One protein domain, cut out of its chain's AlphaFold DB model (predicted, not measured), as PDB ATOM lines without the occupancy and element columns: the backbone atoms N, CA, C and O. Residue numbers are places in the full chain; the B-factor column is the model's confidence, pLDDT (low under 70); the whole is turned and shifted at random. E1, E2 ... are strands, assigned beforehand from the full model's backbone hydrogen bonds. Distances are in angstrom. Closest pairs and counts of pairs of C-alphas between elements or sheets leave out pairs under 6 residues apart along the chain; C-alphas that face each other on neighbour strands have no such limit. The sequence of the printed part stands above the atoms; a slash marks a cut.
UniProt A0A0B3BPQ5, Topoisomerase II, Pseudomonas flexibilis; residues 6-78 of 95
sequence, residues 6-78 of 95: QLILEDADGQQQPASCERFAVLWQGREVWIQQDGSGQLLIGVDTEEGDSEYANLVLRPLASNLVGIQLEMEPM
ATOM      1  N   GLN A   6     115.639  97.017 136.245       94.56
ATOM      2  CA  GLN A   6     114.183  97.035 136.331       94.56
ATOM      3  C   GLN A   6     113.826  97.701 137.658       94.56
ATOM      4  O   GLN A   6     114.096  97.152 138.725       94.56
ATOM      5  N   LEU A   7     113.283  98.908 137.581       95.31
ATOM      6  CA  LEU A   7     112.856  99.686 138.732       95.31
ATOM      7  C   LEU A   7     111.383  99.418 139.010       95.31
ATOM      8  O   LEU A   7     110.589  99.285 138.080       95.31
ATOM      9  N   ILE A   8     111.027  99.419 140.288       97.25
ATOM     10  CA  ILE A   8     109.645  99.497 140.750       97.25
ATOM     11  C   ILE A   8     109.501 100.851 141.434       97.25
ATOM     12  O   ILE A   8     110.124 101.085 142.468       97.25
ATOM     13  N   LEU A   9     108.740 101.757 140.826       96.75
ATOM     14  CA  LEU A   9     108.450 103.073 141.388       96.75
ATOM     15  C   LEU A   9     107.088 103.006 142.074       96.75
ATOM     16  O   LEU A   9     106.134 102.533 141.464       96.75
ATOM     17  N   GLU A  10     107.001 103.474 143.312       97.75
ATOM     18  CA  GLU A  10     105.762 103.507 144.090       97.75
ATOM     19  C   GLU A  10     105.345 104.962 144.322       97.75
ATOM     20  O   GLU A  10     106.186 105.800 144.658       97.75
ATOM     21  N   ASP A  11     104.073 105.281 144.088       96.38
ATOM     22  CA  ASP A  11     103.526 106.614 144.349       96.38
ATOM     23  C   ASP A  11     103.020 106.778 145.795       96.38
ATOM     24  O   ASP A  11     103.085 105.866 146.617       96.38
ATOM     25  N   ALA A  12     102.519 107.973 146.124       97.06
ATOM     26  CA  ALA A  12     102.027 108.283 147.469       97.06
ATOM     27  C   ALA A  12     100.786 107.466 147.882       97.06
ATOM     28  O   ALA A  12     100.487 107.384 149.074       97.06
ATOM     29  N   ASP A  13     100.087 106.860 146.919       97.44
ATOM     30  CA  ASP A  13      98.923 106.004 147.144       97.44
ATOM     31  C   ASP A  13      99.310 104.512 147.215       97.44
ATOM     32  O   ASP A  13      98.444 103.649 147.390       97.44
ATOM     33  N   GLY A  14     100.606 104.192 147.105       96.88
ATOM     34  CA  GLY A  14     101.134 102.829 147.132       96.88
ATOM     35  C   GLY A  14     100.993 102.078 145.805       96.88
ATOM     36  O   GLY A  14     101.165 100.857 145.774       96.88
ATOM     37  N   GLN A  15     100.650 102.755 144.703       97.81
ATOM     38  CA  GLN A  15     100.580 102.112 143.391       97.81
ATOM     39  C   GLN A  15     101.977 101.971 142.794       97.81
ATOM     40  O   GLN A  15     102.752 102.924 142.739       97.81
ATOM     41  N   GLN A  16     102.280 100.767 142.306       97.81
ATOM     42  CA  GLN A  16     103.580 100.434 141.735       97.81
ATOM     43  C   GLN A  16     103.560 100.463 140.206       97.81
ATOM     44  O   GLN A  16     102.674  99.886 139.571       97.81
ATOM     45  N   GLN A  17     104.590 101.067 139.617       97.06
ATOM     46  CA  GLN A  17     104.815 101.109 138.175       97.06
ATOM     47  C   GLN A  17     106.243 100.649 137.821       97.06
ATOM     48  O   GLN A  17     107.214 101.134 138.413       97.06
ATOM     49  N   PRO A  18     106.407  99.714 136.866       96.19
ATOM     50  CA  PRO A  18     107.722  99.279 136.421       96.19
ATOM     51  C   PRO A  18     108.349 100.288 135.453       96.19
ATOM     52  O   PRO A  18     107.673 100.839 134.583       96.19
ATOM     53  N   ALA A  19     109.662 100.473 135.553       95.06
ATOM     54  CA  ALA A  19     110.459 101.243 134.602       95.06
ATOM     55  C   ALA A  19     111.784 100.529 134.313       95.06
ATOM     56  O   ALA A  19     112.273  99.757 135.134       95.06
ATOM     57  N   SER A  20     112.381 100.789 133.150       94.94
ATOM     58  CA  SER A  20     113.682 100.225 132.789       94.94
ATOM     59  C   SER A  20     114.671 101.320 132.418       94.94
ATOM     60  O   SER A  20     114.312 102.277 131.734       94.94
ATOM     61  N   CYS A  21     115.910 101.179 132.880       94.75
ATOM     62  CA  CYS A  21     116.987 102.132 132.633       94.75
ATOM     63  C   CYS A  21     118.356 101.451 132.746       94.75
ATOM     64  O   CYS A  21     118.475 100.353 133.284       94.75
ATOM     65  N   GLU A  22     119.412 102.114 132.284       93.31
ATOM     66  CA  GLU A  22     120.794 101.657 132.513       93.31
ATOM     67  C   GLU A  22     121.347 102.163 133.855       93.31
ATOM     68  O   GLU A  22     122.086 101.458 134.539       93.31
ATOM     69  N   ARG A  23     120.919 103.360 134.263       94.75
ATOM     70  CA  ARG A  23     121.250 104.038 135.521       94.75
ATOM     71  C   ARG A  23     120.024 104.814 135.996       94.75
ATOM     72  O   ARG A  23     119.277 105.332 135.164       94.75
ATOM     73  N   PHE A  24     119.836 104.910 137.308       96.00
ATOM     74  CA  PHE A  24     118.872 105.835 137.907       96.00
ATOM     75  C   PHE A  24     119.537 106.669 138.992       96.00
ATOM     76  O   PHE A  24     120.527 106.239 139.581       96.00
ATOM     77  N   ALA A  25     118.976 107.845 139.254       96.12
ATOM     78  CA  ALA A  25     119.438 108.734 140.302       96.12
ATOM     79  C   ALA A  25     118.263 109.378 141.036       96.12
ATOM     80  O   ALA A  25     117.179 109.555 140.473       96.12
ATOM     81  N   VAL A  26     118.501 109.737 142.292       94.81
ATOM     82  CA  VAL A  26     117.642 110.635 143.061       94.81
ATOM     83  C   VAL A  26     118.391 111.939 143.293       94.81
ATOM     84  O   VAL A  26     119.565 111.931 143.659       94.81
ATOM     85  N   LEU A  27     117.706 113.064 143.095       93.94
ATOM     86  CA  LEU A  27     118.222 114.361 143.514       93.94
ATOM     87  C   LEU A  27     118.075 114.474 145.028       93.94
ATOM     88  O   LEU A  27     116.962 114.496 145.559       93.94
ATOM     89  N   TRP A  28     119.201 114.547 145.723       91.31
ATOM     90  CA  TRP A  28     119.260 114.616 147.172       91.31
ATOM     91  C   TRP A  28     120.281 115.661 147.606       91.31
ATOM     92  O   TRP A  28     121.428 115.630 147.178       91.31
ATOM     93  N   GLN A  29     119.851 116.617 148.437       87.25
ATOM     94  CA  GLN A  29     120.683 117.749 148.881       87.25
ATOM     95  C   GLN A  29     121.370 118.504 147.722       87.25
ATOM     96  O   GLN A  29     122.483 118.996 147.860       87.25
ATOM     97  N   GLY A  30     120.698 118.594 146.570       88.19
ATOM     98  CA  GLY A  30     121.219 119.278 145.384       88.19
ATOM     99  C   GLY A  30     122.187 118.457 144.527       88.19
ATOM    100  O   GLY A  30     122.674 118.989 143.539       88.19
ATOM    101  N   ARG A  31     122.437 117.181 144.854       90.19
ATOM    102  CA  ARG A  31     123.315 116.277 144.092       90.19
ATOM    103  C   ARG A  31     122.575 115.033 143.621       90.19
ATOM    104  O   ARG A  31     121.588 114.619 144.230       90.19
ATOM    105  N   GLU A  32     123.057 114.415 142.550       94.69
ATOM    106  CA  GLU A  32     122.544 113.124 142.096       94.69
ATOM    107  C   GLU A  32     123.194 111.981 142.878       94.69
ATOM    108  O   GLU A  32     124.398 111.758 142.775       94.69
ATOM    109  N   VAL A  33     122.392 111.228 143.634       95.38
ATOM    110  CA  VAL A  33     122.799 109.934 144.197       95.38
ATOM    111  C   VAL A  33     122.290 108.849 143.265       95.38
ATOM    112  O   VAL A  33     121.078 108.694 143.090       95.38
ATOM    113  N   TRP A  34     123.204 108.110 142.652       96.19
ATOM    114  CA  TRP A  34     122.904 107.224 141.537       96.19
ATOM    115  C   TRP A  34     123.239 105.769 141.823       96.19
ATOM    116  O   TRP A  34     124.126 105.456 142.615       96.19
ATOM    117  N   ILE A  35     122.535 104.875 141.128       96.19
ATOM    118  CA  ILE A  35     122.782 103.433 141.122       96.19
ATOM    119  C   ILE A  35     122.888 102.937 139.678       96.19
ATOM    120  O   ILE A  35     122.080 103.295 138.814       96.19
ATOM    121  N   GLN A  36     123.883 102.089 139.423       95.31
ATOM    122  CA  GLN A  36     124.177 101.522 138.105       95.31
ATOM    123  C   GLN A  36     124.777 100.113 138.230       95.31
ATOM    124  O   GLN A  36     125.402  99.791 139.236       95.31
ATOM    125  N   GLN A  37     124.609  99.265 137.212       93.38
ATOM    126  CA  GLN A  37     125.338  97.992 137.128       93.38
ATOM    127  C   GLN A  37     126.800  98.207 136.705       93.38
ATOM    128  O   GLN A  37     127.076  98.994 135.802       93.38
ATOM    129  N   ASP A  38     127.735  97.468 137.299       90.88
ATOM    130  CA  ASP A  38     129.172  97.557 136.981       90.88
ATOM    131  C   ASP A  38     129.609  96.725 135.757       90.88
ATOM    132  O   ASP A  38     130.788  96.686 135.412       90.88
ATOM    133  N   GLY A  39     128.684  96.003 135.119       87.00
ATOM    134  CA  GLY A  39     129.000  95.058 134.045       87.00
ATOM    135  C   GLY A  39     129.290  93.627 134.511       87.00
ATOM    136  O   GLY A  39     129.095  92.683 133.738       87.00
ATOM    137  N   SER A  40     129.711  93.447 135.766       88.69
ATOM    138  CA  SER A  40     130.105  92.169 136.379       88.69
ATOM    139  C   SER A  40     128.982  91.495 137.183       88.69
ATOM    140  O   SER A  40     129.135  90.368 137.654       88.69
ATOM    141  N   GLY A  41     127.826  92.157 137.282       85.25
ATOM    142  CA  GLY A  41     126.659  91.688 138.030       85.25
ATOM    143  C   GLY A  41     126.541  92.309 139.421       85.25
ATOM    144  O   GLY A  41     125.678  91.888 140.192       85.25
ATOM    145  N   GLN A  42     127.373  93.301 139.744       91.88
ATOM    146  CA  GLN A  42     127.256  94.092 140.965       91.88
ATOM    147  C   GLN A  42     126.524  95.405 140.681       91.88
ATOM    148  O   GLN A  42     126.476  95.893 139.549       91.88
ATOM    149  N   LEU A  43     125.951  95.982 141.736       93.69
ATOM    150  CA  LEU A  43     125.432  97.343 141.713       93.69
ATOM    151  C   LEU A  43     126.456  98.274 142.348       93.69
ATOM    152  O   LEU A  43     126.938  98.018 143.450       93.69
ATOM    153  N   LEU A  44     126.744  99.361 141.652       94.44
ATOM    154  CA  LEU A  44     127.474 100.502 142.169       94.44
ATOM    155  C   LEU A  44     126.469 101.530 142.666       94.44
ATOM    156  O   LEU A  44     125.413 101.716 142.060       94.44
ATOM    157  N   ILE A  45     126.834 102.206 143.748       95.31
ATOM    158  CA  ILE A  45     126.165 103.407 144.225       95.31
ATOM    159  C   ILE A  45     127.205 104.515 144.312       95.31
ATOM    160  O   ILE A  45     128.318 104.285 144.791       95.31
ATOM    161  N   GLY A  46     126.853 105.700 143.838       94.44
ATOM    162  CA  GLY A  46     127.740 106.849 143.860       94.44
ATOM    163  C   GLY A  46     126.972 108.153 143.956       94.44
ATOM    164  O   GLY A  46     125.741 108.179 143.975       94.44
ATOM    165  N   VAL A  47     127.731 109.234 144.049       94.56
ATOM    166  CA  VAL A  47     127.219 110.599 144.079       94.56
ATOM    167  C   VAL A  47     127.951 111.364 142.995       94.56
ATOM    168  O   VAL A  47     129.167 111.216 142.868       94.56
ATOM    169  N   ASP A  48     127.224 112.128 142.190       91.06
ATOM    170  CA  ASP A  48     127.868 112.991 141.207       91.06
ATOM    171  C   ASP A  48     128.546 114.181 141.902       91.06
ATOM    172  O   ASP A  48     127.994 114.835 142.796       91.06
ATOM    173  N   THR A  49     129.773 114.435 141.465       87.50
ATOM    174  CA  THR A  49     130.618 115.555 141.878       87.50
ATOM    175  C   THR A  49     130.999 116.356 140.644       87.50
ATOM    176  O   THR A  49     131.201 115.782 139.572       87.50
ATOM    177  N   GLU A  50     131.135 117.664 140.796       84.12
ATOM    178  CA  GLU A  50     131.496 118.571 139.712       84.12
ATOM    179  C   GLU A  50     132.957 119.019 139.840       84.12
ATOM    180  O   GLU A  50     133.527 119.093 140.931       84.12
ATOM    181  N   GLU A  51     133.590 119.316 138.704       78.44
ATOM    182  CA  GLU A  51     134.925 119.912 138.701       78.44
ATOM    183  C   GLU A  51     134.863 121.299 139.360       78.44
ATOM    184  O   GLU A  51     134.080 122.156 138.952       78.44
ATOM    185  N   GLY A  52     135.694 121.516 140.381       79.38
ATOM    186  CA  GLY A  52     135.679 122.744 141.178       79.38
ATOM    187  C   GLY A  52     134.793 122.687 142.425       79.38
ATOM    188  O   GLY A  52     134.657 123.711 143.096       79.38
ATOM    189  N   ASP A  53     134.225 121.522 142.761       83.69
ATOM    190  CA  ASP A  53     133.604 121.305 144.068       83.69
ATOM    191  C   ASP A  53     134.585 121.656 145.196       83.69
ATOM    192  O   ASP A  53     135.713 121.172 145.234       83.69
ATOM    193  N   SER A  54     134.144 122.491 146.139       82.69
ATOM    194  CA  SER A  54     134.923 122.846 147.334       82.69
ATOM    195  C   SER A  54     134.754 121.845 148.479       82.69
ATOM    196  O   SER A  54     135.316 122.034 149.555       82.69
ATOM    197  N   GLU A  55     133.929 120.815 148.287       85.38
ATOM    198  CA  GLU A  55     133.592 119.809 149.293       85.38
ATOM    199  C   GLU A  55     133.613 118.401 148.681       85.38
ATOM    200  O   GLU A  55     133.084 118.172 147.593       85.38
ATOM    201  N   TYR A  56     134.176 117.438 149.404       87.88
ATOM    202  CA  TYR A  56     134.057 116.015 149.127       87.88
ATOM    203  C   TYR A  56     132.651 115.517 149.481       87.88
ATOM    204  O   TYR A  56     132.142 115.752 150.579       87.88
ATOM    205  N   ALA A  57     132.033 114.783 148.555       91.50
ATOM    206  CA  ALA A  57     130.783 114.076 148.789       91.50
ATOM    207  C   ALA A  57     131.067 112.690 149.394       91.50
ATOM    208  O   ALA A  57     131.434 111.749 148.688       91.50
ATOM    209  N   ASN A  58     130.864 112.546 150.702       90.81
ATOM    210  CA  ASN A  58     131.021 111.283 151.413       90.81
ATOM    211  C   ASN A  58     129.686 110.529 151.468       90.81
ATOM    212  O   ASN A  58     128.720 110.969 152.099       90.81
ATOM    213  N   LEU A  59     129.634 109.356 150.835       93.50
ATOM    214  CA  LEU A  59     128.481 108.462 150.908       93.50
ATOM    215  C   LEU A  59     128.622 107.504 152.098       93.50
ATOM    216  O   LEU A  59     129.400 106.551 152.066       93.50
ATOM    217  N   VAL A  60     127.841 107.736 153.151       93.44
ATOM    218  CA  VAL A  60     127.897 106.961 154.394       93.44
ATOM    219  C   VAL A  60     126.784 105.918 154.426       93.44
ATOM    220  O   VAL A  60     125.597 106.238 154.346       93.44
ATOM    221  N   LEU A  61     127.175 104.655 154.602       93.69
ATOM    222  CA  LEU A  61     126.266 103.523 154.770       93.69
ATOM    223  C   LEU A  61     126.218 103.107 156.242       93.69
ATOM    224  O   LEU A  61     127.230 102.710 156.821       93.69
ATOM    225  N   ARG A  62     125.035 103.175 156.858       95.44
ATOM    226  CA  ARG A  62     124.832 102.793 158.266       95.44
ATOM    227  C   ARG A  62     123.841 101.634 158.365       95.44
ATOM    228  O   ARG A  62     122.685 101.810 157.985       95.44
ATOM    229  N   PRO A  63     124.235 100.455 158.873       96.06
ATOM    230  CA  PRO A  63     123.286  99.373 159.127       96.06
ATOM    231  C   PRO A  63     122.207  99.818 160.124       96.06
ATOM    232  O   PRO A  63     122.532 100.346 161.187       96.06
ATOM    233  N   LEU A  64     120.935  99.598 159.789       96.12
ATOM    234  CA  LEU A  64     119.786  99.916 160.650       96.12
ATOM    235  C   LEU A  64     119.057  98.649 161.121       96.12
ATOM    236  O   LEU A  64     118.553  98.602 162.240       96.12
ATOM    237  N   ALA A  65     119.023  97.613 160.281       96.31
ATOM    238  CA  ALA A  65     118.516  96.281 160.605       96.31
ATOM    239  C   ALA A  65     119.213  95.228 159.726       96.31
ATOM    240  O   ALA A  65     120.011  95.568 158.853       96.31
ATOM    241  N   SER A  66     118.895  93.943 159.915       94.38
ATOM    242  CA  SER A  66     119.518  92.838 159.162       94.38
ATOM    243  C   SER A  66     119.390  92.959 157.638       94.38
ATOM    244  O   SER A  66     120.223  92.424 156.916       94.38
ATOM    245  N   ASN A  67     118.357  93.645 157.150       93.62
ATOM    246  CA  ASN A  67     118.055  93.836 155.731       93.62
ATOM    247  C   ASN A  67     117.862  95.315 155.359       93.62
ATOM    248  O   ASN A  67     117.268  95.607 154.323       93.62
ATOM    249  N   LEU A  68     118.309  96.240 156.212       95.12
ATOM    250  CA  LEU A  68     118.105  97.670 156.014       95.12
ATOM    251  C   LEU A  68     119.389  98.436 156.314       95.12
ATOM    252  O   LEU A  68     119.939  98.345 157.414       95.12
ATOM    253  N   VAL A  69     119.819  99.235 155.344       96.00
ATOM    254  CA  VAL A  69     120.921 100.184 155.475       96.00
ATOM    255  C   VAL A  69     120.386 101.590 155.223       96.00
ATOM    256  O   VAL A  69     119.602 101.807 154.302       96.00
ATOM    257  N   GLY A  70     120.778 102.534 156.068       93.62
ATOM    258  CA  GLY A  70     120.589 103.954 155.825       93.62
ATOM    259  C   GLY A  70     121.702 104.475 154.924       93.62
ATOM    260  O   GLY A  70     122.865 104.115 155.113       93.62
ATOM    261  N   ILE A  71     121.335 105.326 153.972       92.12
ATOM    262  CA  ILE A  71     122.268 106.058 153.118       92.12
ATOM    263  C   ILE A  71     122.232 107.521 153.553       92.12
ATOM    264  O   ILE A  71     121.154 108.108 153.665       92.12
ATOM    265  N   GLN A  72     123.399 108.102 153.803       92.38
ATOM    266  CA  GLN A  72     123.555 109.510 154.143       92.38
ATOM    267  C   GLN A  72     124.634 110.125 153.256       92.38
ATOM    268  O   GLN A  72     125.673 109.511 153.026       92.38
ATOM    269  N   LEU A  73     124.376 111.337 152.770       92.69
ATOM    270  CA  LEU A  73     125.382 112.170 152.128       92.69
ATOM    271  C   LEU A  73     125.929 113.143 153.173       92.69
ATOM    272  O   LEU A  73     125.158 113.877 153.798       92.69
ATOM    273  N   GLU A  74     127.240 113.106 153.385       92.31
ATOM    274  CA  GLU A  74     127.978 114.051 154.218       92.31
ATOM    275  C   GLU A  74     128.905 114.859 153.304       92.31
ATOM    276  O   GLU A  74     129.680 114.284 152.545       92.31
ATOM    277  N   MET A  75     128.793 116.186 153.343       90.06
ATOM    278  CA  MET A  75     129.696 117.077 152.615       90.06
ATOM    279  C   MET A  75     130.831 117.466 153.552       90.06
ATOM    280  O   MET A  75     130.586 117.980 154.646       90.06
ATOM    281  N   GLU A  76     132.059 117.173 153.151       87.12
ATOM    282  CA  GLU A  76     133.255 117.528 153.906       87.12
ATOM    283  C   GLU A  76     134.056 118.556 153.112       87.12
ATOM    284  O   GLU A  76     134.353 118.292 151.951       87.12
ATOM    285  N   PRO A  77     134.428 119.712 153.685       86.81
ATOM    286  CA  PRO A  77     135.278 120.671 152.997       86.81
ATOM    287  C   PRO A  77     136.526 119.987 152.453       86.81
ATOM    288  O   PRO A  77     137.235 119.304 153.195       86.81
ATOM    289  N   MET A  78     136.804 120.181 151.163       81.12
ATOM    290  CA  MET A  78     138.121 119.866 150.639       81.12
ATOM    291  C   MET A  78     139.062 120.826 151.352       81.12
ATOM    292  O   MET A  78     138.975 122.037 151.156       81.12
TER     293      MET A  78
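This is residues 6 to 78 of the 95 residues of the protein "Topoisomerase II" of Pseudomonas flexibilis (UniProt A0A0B3BPQ5). A small sheet of three strands, E3 to E5, stands in the middle, with the long hairpin E6 and E7 slanting loosely over one of its faces and the short hairpin E1 and E2 off at one end. The 73 printed residues hold seven named strands, E1 to E7 in chain order, and no named helix: the class is all strand. The sheet's order is E3, E4, E5, antiparallel. The whole is loose, with a radius of gyration of the C-alphas of 14.6 A and spans of 41 by 29 by 28 A.

Find C-alpha 23 at (121.250, 104.038, 135.521), where E3, residues 23 to 28, begins. E4, residues 31 to 37, runs 19.7 A, and E5 is residues 43 to 47. Further on, E6, residues 55 to 65, covers 30.1 A, and E7, residues 68 to 77, covers 28.9 A to C-alpha 77 at (135.278, 120.671, 152.997). Look back to C-alpha 6 at (114.183, 97.035, 136.331) for E1, residues 6 to 10; E2 is residues 16 to 21.

E3, E4 and E5 form a meander, each strand the antiparallel neighbour of the one before. Look for N 26 and O 33, 2.9 A, in the hairpin E3 and E4, and N 34 and O 46, 2.9 A, in the hairpin E4 and E5. The closest C-alphas of E5 and E6 are those of Val 47 and Ala 57, 6.9 A. E3 and E7 are only just apart, at 8.2 A. In the hairpin E6 and E7, N 60 and O 72 are 2.8 A apart. E2 and E3 meet only through their link. In the hairpin E1 and E2, N 7 and O 19 are 2.8 A apart.

The C-alphas farthest apart, those of Gln 15 and Met 78, are 42.2 A apart. The printed part has no cut and no long link. Its mean pLDDT is 92.5, and no printed residue is under 70.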